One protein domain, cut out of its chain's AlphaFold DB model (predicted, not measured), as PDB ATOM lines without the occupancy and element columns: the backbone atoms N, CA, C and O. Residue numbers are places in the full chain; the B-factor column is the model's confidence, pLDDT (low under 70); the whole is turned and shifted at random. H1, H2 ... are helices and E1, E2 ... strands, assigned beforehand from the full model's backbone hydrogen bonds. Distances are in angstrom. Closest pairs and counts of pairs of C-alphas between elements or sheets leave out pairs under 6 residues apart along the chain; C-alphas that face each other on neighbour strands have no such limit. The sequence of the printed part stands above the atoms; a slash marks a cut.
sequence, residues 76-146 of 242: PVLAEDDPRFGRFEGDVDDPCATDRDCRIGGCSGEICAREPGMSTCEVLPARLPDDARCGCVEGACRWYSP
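This is residues 76 to 146 of the 242 residues of an uncharacterized protein of Deltaproteobacteria bacterium (UniProt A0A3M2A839). There is little regular structure here: two small antiparallel hairpins, E1-E2 and E3-E4, pack on each other, with short helix H1 beside E2 and a wide loop, residues 114 to 132, round the outside. The printed part has 71 residues, with one named helix and four named strands, in the order H1, E1, E2, E3, E4; the class is mostly strand, though named elements hold only 21 residues. It is compact, radius of gyration of the C-alphas 10.9 A, spanning 31 by 23 by 22 A.

From residue 76, go to H1, residues 85 to 88, too short for any O i to N i+4 pair. Next, E1, residues 103 to 105, and E2, residues 111 to 113, form a hairpin; N 103 and O 113 are within hydrogen-bond range at 2.7 A. The closest C-alphas of H1 and E2, Phe 88 and Ile 111, are 4.6 A apart. E3, residues 133 to 137, and E4, residues 140 to 145, form another hairpin, with N 133 and O 144 at 2.8 A. The closest C-alphas of E2 and E4, Ala 113 and Cys 141, are 5.2 A apart.

Find C-alpha 85 at (158.771, 171.762, 153.763), where H1 begins its 5.5 A. E1 and E2 each span 6.2 A, E3 10.6 A; E4 runs 14.9 A to C-alpha 145 at (170.028, 163.715, 147.541).

The printed part has no cut; links H1 to E1 and E2 to E3 are long. No printed residue is under 70 in pLDDT.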
ATOM      1  N   PRO A  76     170.071 167.912 152.382       96.75
ATOM      2  CA  PRO A  76     168.614 167.942 152.338       96.75
ATOM      3  C   PRO A  76     168.097 168.458 150.991       96.75
ATOM      4  O   PRO A  76     168.650 169.407 150.433       96.75
ATOM      5  N   VAL A  77     167.036 167.840 150.469       97.19
ATOM      6  CA  VAL A  77     166.416 168.244 149.195       97.19
ATOM      7  C   VAL A  77     165.637 169.552 149.356       97.19
ATOM      8  O   VAL A  77     165.611 170.365 148.429       97.19
ATOM      9  N   LEU A  78     165.007 169.758 150.518       95.00
ATOM     10  CA  LEU A  78     164.308 170.990 150.882       95.00
ATOM     11  C   LEU A  78     165.035 171.700 152.026       95.00
ATOM     12  O   LEU A  78     165.516 171.066 152.965       95.00
ATOM     13  N   ALA A  79     165.067 173.029 151.959       93.12
ATOM     14  CA  ALA A  79     165.433 173.861 153.097       93.12
ATOM     15  C   ALA A  79     164.250 173.976 154.075       93.12
ATOM     16  O   ALA A  79     163.095 173.896 153.658       93.12
ATOM     17  N   GLU A  80     164.530 174.180 155.364       90.94
ATOM     18  CA  GLU A  80     163.499 174.299 156.415       90.94
ATOM     19  C   GLU A  80     162.554 175.491 156.215       90.94
ATOM     20  O   GLU A  80     161.411 175.459 156.662       90.94
ATOM     21  N   ASP A  81     163.018 176.539 155.533       90.50
ATOM     22  CA  ASP A  81     162.242 177.732 155.198       90.50
ATOM     23  C   ASP A  81     161.480 177.613 153.866       90.50
ATOM     24  O   ASP A  81     160.751 178.534 153.487       90.50
ATOM     25  N   ASP A  82     161.599 176.486 153.152       91.62
ATOM     26  CA  ASP A  82     160.821 176.248 151.940       91.62
ATOM     27  C   ASP A  82     159.327 176.112 152.302       91.62
ATOM     28  O   ASP A  82     158.965 175.302 153.158       91.62
ATOM     29  N   PRO A  83     158.406 176.830 151.634       89.88
ATOM     30  CA  PRO A  83     156.973 176.760 151.940       89.88
ATOM     31  C   PRO A  83     156.364 175.366 151.724       89.88
ATOM     32  O   PRO A  83     155.246 175.101 152.165       89.88
ATOM     33  N   ARG A  84     157.069 174.468 151.027       90.38
ATOM     34  CA  ARG A  84     156.668 173.077 150.804       90.38
ATOM     35  C   ARG A  84     157.198 172.133 151.886       90.38
ATOM     36  O   ARG A  84     156.796 170.972 151.880       90.38
ATOM     37  N   PHE A  85     158.066 172.595 152.789       92.81
ATOM     38  CA  PHE A  85     158.771 171.762 153.763       92.81
ATOM     39  C   PHE A  85     157.813 170.884 154.572       92.81
ATOM     40  O   PHE A  85     157.878 169.669 154.445       92.81
ATOM     41  N   GLY A  86     156.825 171.469 155.258       90.19
ATOM     42  CA  GLY A  86     155.856 170.712 156.068       90.19
ATOM     43  C   GLY A  86     154.916 169.785 155.285       90.19
ATOM     44  O   GLY A  86     154.080 169.112 155.882       90.19
ATOM     45  N   ARG A  87     155.001 169.768 153.947       89.88
ATOM     46  CA  ARG A  87     154.271 168.818 153.100       89.88
ATOM     47  C   ARG A  87     155.122 167.622 152.669       89.88
ATOM     48  O   ARG A  87     154.551 166.558 152.460       89.88
ATOM     49  N   PHE A  88     156.432 167.789 152.497       94.31
ATOM     50  CA  PHE A  88     157.351 166.707 152.103       94.31
ATOM     51  C   PHE A  88     158.072 166.084 153.298       94.31
ATOM     52  O   PHE A  88     158.374 164.893 153.283       94.31
ATOM     53  N   GLU A  89     158.329 166.881 154.325       93.81
ATOM     54  CA  GLU A  89     158.904 166.449 155.588       93.81
ATOM     55  C   GLU A  89     157.759 166.352 156.594       93.81
ATOM     56  O   GLU A  89     156.972 167.291 156.744       93.81
ATOM     57  N   GLY A  90     157.602 165.178 157.210       88.31
ATOM     58  CA  GLY A  90     156.579 164.967 158.232       88.31
ATOM     59  C   GLY A  90     156.887 165.723 159.523       88.31
ATOM     60  O   GLY A  90     157.613 166.713 159.533       88.31
ATOM     61  N   ASP A  91     156.332 165.246 160.635       85.81
ATOM     62  CA  ASP A  91     156.607 165.840 161.941       85.81
ATOM     63  C   ASP A  91     158.120 165.832 162.235       85.81
ATOM     64  O   ASP A  91     158.751 164.773 162.306       85.81
ATOM     65  N   VAL A  92     158.710 167.025 162.340       78.50
ATOM     66  CA  VAL A  92     160.150 167.211 162.566       78.50
ATOM     67  C   VAL A  92     160.537 167.110 164.035       78.50
ATOM     68  O   VAL A  92     161.730 167.034 164.335       78.50
ATOM     69  N   ASP A  93     159.559 167.075 164.942       84.50
ATOM     70  CA  ASP A  93     159.803 166.948 166.378       84.50
ATOM     71  C   ASP A  93     160.104 165.495 166.801       84.50
ATOM     72  O   ASP A  93     160.480 165.247 167.950       84.50
ATOM     73  N   ASP A  94     160.009 164.533 165.874       84.75
ATOM     74  CA  ASP A  94     160.296 163.117 166.106       84.75
ATOM     75  C   ASP A  94     161.722 162.730 165.663       84.75
ATOM     76  O   ASP A  94     161.970 162.464 164.480       84.75
ATOM     77  N   PRO A  95     162.686 162.608 166.598       94.94
ATOM     78  CA  PRO A  95     164.075 162.386 166.232       94.94
ATOM     79  C   PRO A  95     164.321 160.967 165.711       94.94
ATOM     80  O   PRO A  95     163.807 159.984 166.254       94.94
ATOM     81  N   CYS A  96     165.192 160.839 164.716       95.56
ATOM     82  CA  CYS A  96     165.706 159.567 164.212       95.56
ATOM     83  C   CYS A  96     167.155 159.331 164.659       95.56
ATOM     84  O   CYS A  96     167.902 160.271 164.933       95.56
ATOM     85  N   ALA A  97     167.572 158.065 164.710       95.62
ATOM     86  CA  ALA A  97     168.968 157.686 164.931       95.62
ATOM     87  C   ALA A  97     169.614 157.123 163.657       95.62
ATOM     88  O   ALA A  97     170.818 157.271 163.444       95.62
ATOM     89  N   THR A  98     168.828 156.456 162.811       95.12
ATOM     90  CA  THR A  98     169.283 155.781 161.596       95.12
ATOM     91  C   THR A  98     168.271 155.933 160.465       95.12
ATOM     92  O   THR A  98     167.092 156.173 160.700       95.12
ATOM     93  N   ASP A  99     168.699 155.708 159.221       95.56
ATOM     94  CA  ASP A  99     167.803 155.762 158.051       95.56
ATOM     95  C   ASP A  99     166.628 154.795 158.132       95.56
ATOM     96  O   ASP A  99     165.588 155.042 157.536       95.56
ATOM     97  N   ARG A 100     166.783 153.696 158.876       96.44
ATOM     98  CA  ARG A 100     165.721 152.701 159.056       96.44
ATOM     99  C   ARG A 100     164.588 153.196 159.945       96.44
ATOM    100  O   ARG A 100     163.513 152.601 159.913       96.44
ATOM    101  N   ASP A 101     164.832 154.244 160.726       96.12
ATOM    102  CA  ASP A 101     163.797 154.882 161.533       96.12
ATOM    103  C   ASP A 101     162.867 155.728 160.659       96.12
ATOM    104  O   ASP A 101     161.744 156.004 161.063       96.12
ATOM    105  N   CYS A 102     163.321 156.104 159.462       96.75
ATOM    106  CA  CYS A 102     162.583 156.933 158.527       96.75
ATOM    107  C   CYS A 102     161.845 156.083 157.497       96.75
ATOM    108  O   CYS A 102     162.339 155.070 156.996       96.75
ATOM    109  N   ARG A 103     160.628 156.506 157.176       96.69
ATOM    110  CA  ARG A 103     159.705 155.818 156.286       96.69
ATOM    111  C   ARG A 103     159.165 156.791 155.256       96.69
ATOM    112  O   ARG A 103     158.916 157.960 155.539       96.69
ATOM    113  N   ILE A 104     158.953 156.251 154.064       96.38
ATOM    114  CA  ILE A 104     158.254 156.942 152.991       96.38
ATOM    115  C   ILE A 104     156.749 156.739 153.213       96.38
ATOM    116  O   ILE A 104     156.288 155.600 153.327       96.38
ATOM    117  N   GLY A 105     156.006 157.838 153.299       94.25
ATOM    118  CA  GLY A 105     154.560 157.894 153.509       94.25
ATOM    119  C   GLY A 105     153.864 158.844 152.531       94.25
ATOM    120  O   GLY A 105     154.451 159.282 151.543       94.25
ATOM    121  N   GLY A 106     152.603 159.174 152.815       92.38
ATOM    122  CA  GLY A 106     151.740 159.922 151.897       92.38
ATOM    123  C   GLY A 106     151.126 159.057 150.789       92.38
ATOM    124  O   GLY A 106     151.553 157.930 150.534       92.38
ATOM    125  N   CYS A 107     150.089 159.573 150.129       90.44
ATOM    126  CA  CYS A 107     149.387 158.868 149.053       90.44
ATOM    127  C   CYS A 107     150.281 158.542 147.847       90.44
ATOM    128  O   CYS A 107     150.008 157.579 147.135       90.44
ATOM    129  N   SER A 108     151.310 159.352 147.595       90.12
ATOM    130  CA  SER A 108     152.213 159.216 146.448       90.12
ATOM    131  C   SER A 108     153.641 158.846 146.861       90.12
ATOM    132  O   SER A 108     154.529 158.840 146.010       90.12
ATOM    133  N   GLY A 109     153.877 158.538 148.141       93.44
ATOM    134  CA  GLY A 109     155.223 158.307 148.664       93.44
ATOM    135  C   GLY A 109     156.059 159.587 148.771       93.44
ATOM    136  O   GLY A 109     157.276 159.537 148.628       93.44
ATOM    137  N   GLU A 110     155.420 160.741 148.946       93.56
ATOM    138  CA  GLU A 110     156.070 162.052 148.966       93.56
ATOM    139  C   GLU A 110     156.553 162.493 150.354       93.56
ATOM    140  O   GLU A 110     157.352 163.423 150.446       93.56
ATOM    141  N   ILE A 111     156.081 161.854 151.428       95.31
ATOM    142  CA  ILE A 111     156.418 162.253 152.800       95.31
ATOM    143  C   ILE A 111     157.594 161.419 153.308       95.31
ATOM    144  O   ILE A 111     157.506 160.193 153.303       95.31
ATOM    145  N   CYS A 112     158.652 162.059 153.806       96.81
ATOM    146  CA  CYS A 112     159.669 161.408 154.631       96.81
ATOM    147  C   CYS A 112     159.406 161.730 156.103       96.81
ATOM    148  O   CYS A 112     159.394 162.889 156.509       96.81
ATOM    149  N   ALA A 113     159.144 160.704 156.908       96.44
ATOM    150  CA  ALA A 113     158.801 160.864 158.317       96.44
ATOM    151  C   ALA A 113     159.180 159.614 159.110       96.44
ATOM    152  O   ALA A 113     159.384 158.547 158.535       96.44
ATOM    153  N   ARG A 114     159.258 159.716 160.437       95.69
ATOM    154  CA  ARG A 114     159.486 158.545 161.294       95.69
ATOM    155  C   ARG A 114     158.279 157.602 161.292       95.69
ATOM    156  O   ARG A 114     158.401 156.404 161.029       95.69
ATOM    157  N   GLU A 115     157.105 158.168 161.545       92.50
ATOM    158  CA  GLU A 115     155.823 157.476 161.465       92.50
ATOM    159  C   GLU A 115     155.162 157.732 160.102       92.50
ATOM    160  O   GLU A 115     155.296 158.824 159.543       92.50
ATOM    161  N   PRO A 116     154.445 156.752 159.527       85.25
ATOM    162  CA  PRO A 116     153.786 156.930 158.241       85.25
ATOM    163  C   PRO A 116     152.642 157.949 158.359       85.25
ATOM    164  O   PRO A 116     151.543 157.628 158.812       85.25
ATOM    165  N   GLY A 117     152.895 159.183 157.925       80.12
ATOM    166  CA  GLY A 117     151.870 160.210 157.777       80.12
ATOM    167  C   GLY A 117     150.938 159.914 156.598       80.12
ATOM    168  O   GLY A 117     151.381 159.468 155.535       80.12
ATOM    169  N   MET A 118     149.640 160.176 156.772       81.69
ATOM    170  CA  MET A 118     148.692 160.221 155.656       81.69
ATOM    171  C   MET A 118     148.641 161.638 155.084       81.69
ATOM    172  O   MET A 118     148.411 162.595 155.820       81.69
ATOM    173  N   SER A 119     148.814 161.762 153.769       88.06
ATOM    174  CA  SER A 119     148.572 162.999 153.022       88.06
ATOM    175  C   SER A 119     147.251 162.923 152.262       88.06
ATOM    176  O   SER A 119     146.642 161.857 152.135       88.06
ATOM    177  N   THR A 120     146.796 164.054 151.727       84.38
ATOM    178  CA  THR A 120     145.765 164.041 150.689       84.38
ATOM    179  C   THR A 120     146.380 163.542 149.381       84.38
ATOM    180  O   THR A 120     147.507 163.895 149.038       84.38
ATOM    181  N   CYS A 121     145.641 162.737 148.611       88.75
ATOM    182  CA  CYS A 121     146.100 162.201 147.321       88.75
ATOM    183  C   CYS A 121     146.087 163.253 146.191       88.75
ATOM    184  O   CYS A 121     145.764 162.961 145.040       88.75
ATOM    185  N   GLU A 122     146.389 164.501 146.526       84.75
ATOM    186  CA  GLU A 122     146.501 165.605 145.586       84.75
ATOM    187  C   GLU A 122     147.833 165.535 144.840       84.75
ATOM    188  O   GLU A 122     148.896 165.361 145.438       84.75
ATOM    189  N   VAL A 123     147.784 165.747 143.525       81.06
ATOM    190  CA  VAL A 123     148.990 165.848 142.701       81.06
ATOM    191  C   VAL A 123     149.761 167.105 143.088       81.06
ATOM    192  O   VAL A 123     149.282 168.226 142.919       81.06
ATOM    193  N   LEU A 124     150.981 166.910 143.580       81.69
ATOM    194  CA  LEU A 124     151.897 167.993 143.892       81.69
ATOM    195  C   LEU A 124     152.508 168.593 142.615       81.69
ATOM    196  O   LEU A 124     152.928 167.846 141.729       81.69
ATOM    197  N   PRO A 125     152.622 169.932 142.513       78.69
ATOM    198  CA  PRO A 125     153.258 170.582 141.366       78.69
ATOM    199  C   PRO A 125     154.782 170.390 141.340       78.69
ATOM    200  O   PRO A 125     155.424 170.703 140.341       78.69
ATOM    201  N   ALA A 126     155.366 169.895 142.432       85.81
ATOM    202  CA  ALA A 126     156.792 169.662 142.566       85.81
ATOM    203  C   ALA A 126     157.085 168.158 142.639       85.81
ATOM    204  O   ALA A 126     156.382 167.419 143.326       85.81
ATOM    205  N   ARG A 127     158.131 167.719 141.933       90.06
ATOM    206  CA  ARG A 127     158.655 166.350 141.996       90.06
ATOM    207  C   ARG A 127     159.988 166.355 142.726       90.06
ATOM    208  O   ARG A 127     160.815 167.232 142.472       90.06
ATOM    209  N   LEU A 128     160.181 165.379 143.608       94.50
ATOM    210  CA  LEU A 128     161.487 165.105 144.199       94.50
ATOM    211  C   LEU A 128     162.475 164.693 143.088       94.50
ATOM    212  O   LEU A 128     162.042 164.096 142.098       94.50
ATOM    213  N   PRO A 129     163.775 165.009 143.222       95.38
ATOM    214  CA  PRO A 129     164.809 164.480 142.337       95.38
ATOM    215  C   PRO A 129     164.780 162.947 142.273       95.38
ATOM    216  O   PRO A 129     164.476 162.291 143.268       95.38
ATOM    217  N   ASP A 130     165.156 162.368 141.131       95.44
ATOM    218  CA  ASP A 130     165.130 160.909 140.927       95.44
ATOM    219  C   ASP A 130     166.070 160.144 141.880       95.44
ATOM    220  O   ASP A 130     165.884 158.952 142.123       95.44
ATOM    221  N   ASP A 131     167.089 160.817 142.423       95.56
ATOM    222  CA  ASP A 131     168.036 160.250 143.381       95.56
ATOM    223  C   ASP A 131     167.709 160.579 144.847       95.56
ATOM    224  O   ASP A 131     168.493 160.227 145.735       95.56
ATOM    225  N   ALA A 132     166.568 161.226 145.110       97.06
ATOM    226  CA  ALA A 132     166.130 161.556 146.457       97.06
ATOM    227  C   ALA A 132     165.864 160.288 147.281       97.06
ATOM    228  O   ALA A 132     165.251 159.319 146.828       97.06
ATOM    229  N   ARG A 133     166.322 160.301 148.532       97.31
ATOM    230  CA  ARG A 133     166.167 159.211 149.498       97.31
ATOM    231  C   ARG A 133     165.613 159.767 150.798       97.31
ATOM    232  O   ARG A 133     166.034 160.827 151.243       97.31
ATOM    233  N   CYS A 134     164.708 159.025 151.421       97.56
ATOM    234  CA  CYS A 134     164.276 159.305 152.783       97.56
ATOM    235  C   CYS A 134     165.279 158.682 153.761       97.56
ATOM    236  O   CYS A 134     165.628 157.506 153.626       97.56
ATOM    237  N   GLY A 135     165.775 159.462 154.718       96.44
ATOM    238  CA  GLY A 135     166.702 158.965 155.730       96.44
ATOM    239  C   GLY A 135     166.921 159.942 156.873       96.44
ATOM    240  O   GLY A 135     166.343 161.024 156.907       96.44
ATOM    241  N   CYS A 136     167.762 159.538 157.819       96.19
ATOM    242  CA  CYS A 136     168.059 160.332 158.994       96.19
ATOM    243  C   CYS A 136     169.167 161.336 158.678       96.19
ATOM    244  O   CYS A 136     170.309 160.961 158.384       96.19
ATOM    245  N   VAL A 137     168.822 162.620 158.718       95.25
ATOM    246  CA  VAL A 137     169.721 163.737 158.430       95.25
ATOM    247  C   VAL A 137     169.640 164.704 159.598       95.25
ATOM    248  O   VAL A 137     168.573 165.218 159.911       95.25
ATOM    249  N   GLU A 138     170.770 164.904 160.278       93.38
ATOM    250  CA  GLU A 138     170.873 165.815 161.431       93.38
ATOM    251  C   GLU A 138     169.872 165.498 162.564       93.38
ATOM    252  O   GLU A 138     169.464 166.372 163.319       93.38
ATOM    253  N   GLY A 139     169.506 164.219 162.710       94.31
ATOM    254  CA  GLY A 139     168.586 163.748 163.748       94.31
ATOM    255  C   GLY A 139     167.103 163.863 163.391       94.31
ATOM    256  O   GLY A 139     166.281 163.487 164.216       94.31
ATOM    257  N   ALA A 140     166.755 164.305 162.180       95.50
ATOM    258  CA  ALA A 140     165.385 164.330 161.672       95.50
ATOM    259  C   ALA A 140     165.245 163.463 160.411       95.50
ATOM    260  O   ALA A 140     166.189 163.320 159.628       95.50
ATOM    261  N   CYS A 141     164.067 162.876 160.203       96.75
ATOM    262  CA  CYS A 141     163.767 162.209 158.939       96.75
ATOM    263  C   CYS A 141     163.583 163.260 157.851       96.75
ATOM    264  O   CYS A 141     162.697 164.100 157.968       96.75
ATOM    265  N   ARG A 142     164.457 163.234 156.838       96.69
ATOM    266  CA  ARG A 142     164.453 164.191 155.730       96.69
ATOM    267  C   ARG A 142     164.661 163.518 154.388       96.69
ATOM    268  O   ARG A 142     165.380 162.515 154.285       96.69
ATOM    269  N   TRP A 143     164.118 164.124 153.341       97.44
ATOM    270  CA  TRP A 143     164.583 163.847 151.991       97.44
ATOM    271  C   TRP A 143     165.999 164.394 151.804       97.44
ATOM    272  O   TRP A 143     166.265 165.573 152.034       97.44
ATOM    273  N   TYR A 144     166.919 163.553 151.333       97.25
ATOM    274  CA  TYR A 144     168.265 163.961 150.929       97.25
ATOM    275  C   TYR A 144     168.616 163.431 149.542       97.25
ATOM    276  O   TYR A 144     168.109 162.396 149.114       97.25
ATOM    277  N   SER A 145     169.511 164.127 148.849       96.19
ATOM    278  CA  SER A 145     170.028 163.715 147.541       96.19
ATOM    279  C   SER A 145     171.541 163.481 147.636       96.19
ATOM    280  O   SER A 145     172.268 164.394 148.043       96.19
ATOM    281  N   PRO A 146     172.055 162.289 147.269       93.69
ATOM    282  CA  PRO A 146     173.496 162.039 147.187       93.69
ATOM    283  C   PRO A 146     174.205 162.942 146.171       93.69
ATOM    284  O   PRO A 146     175.348 163.330 146.390       93.69
TER     285      PRO A 146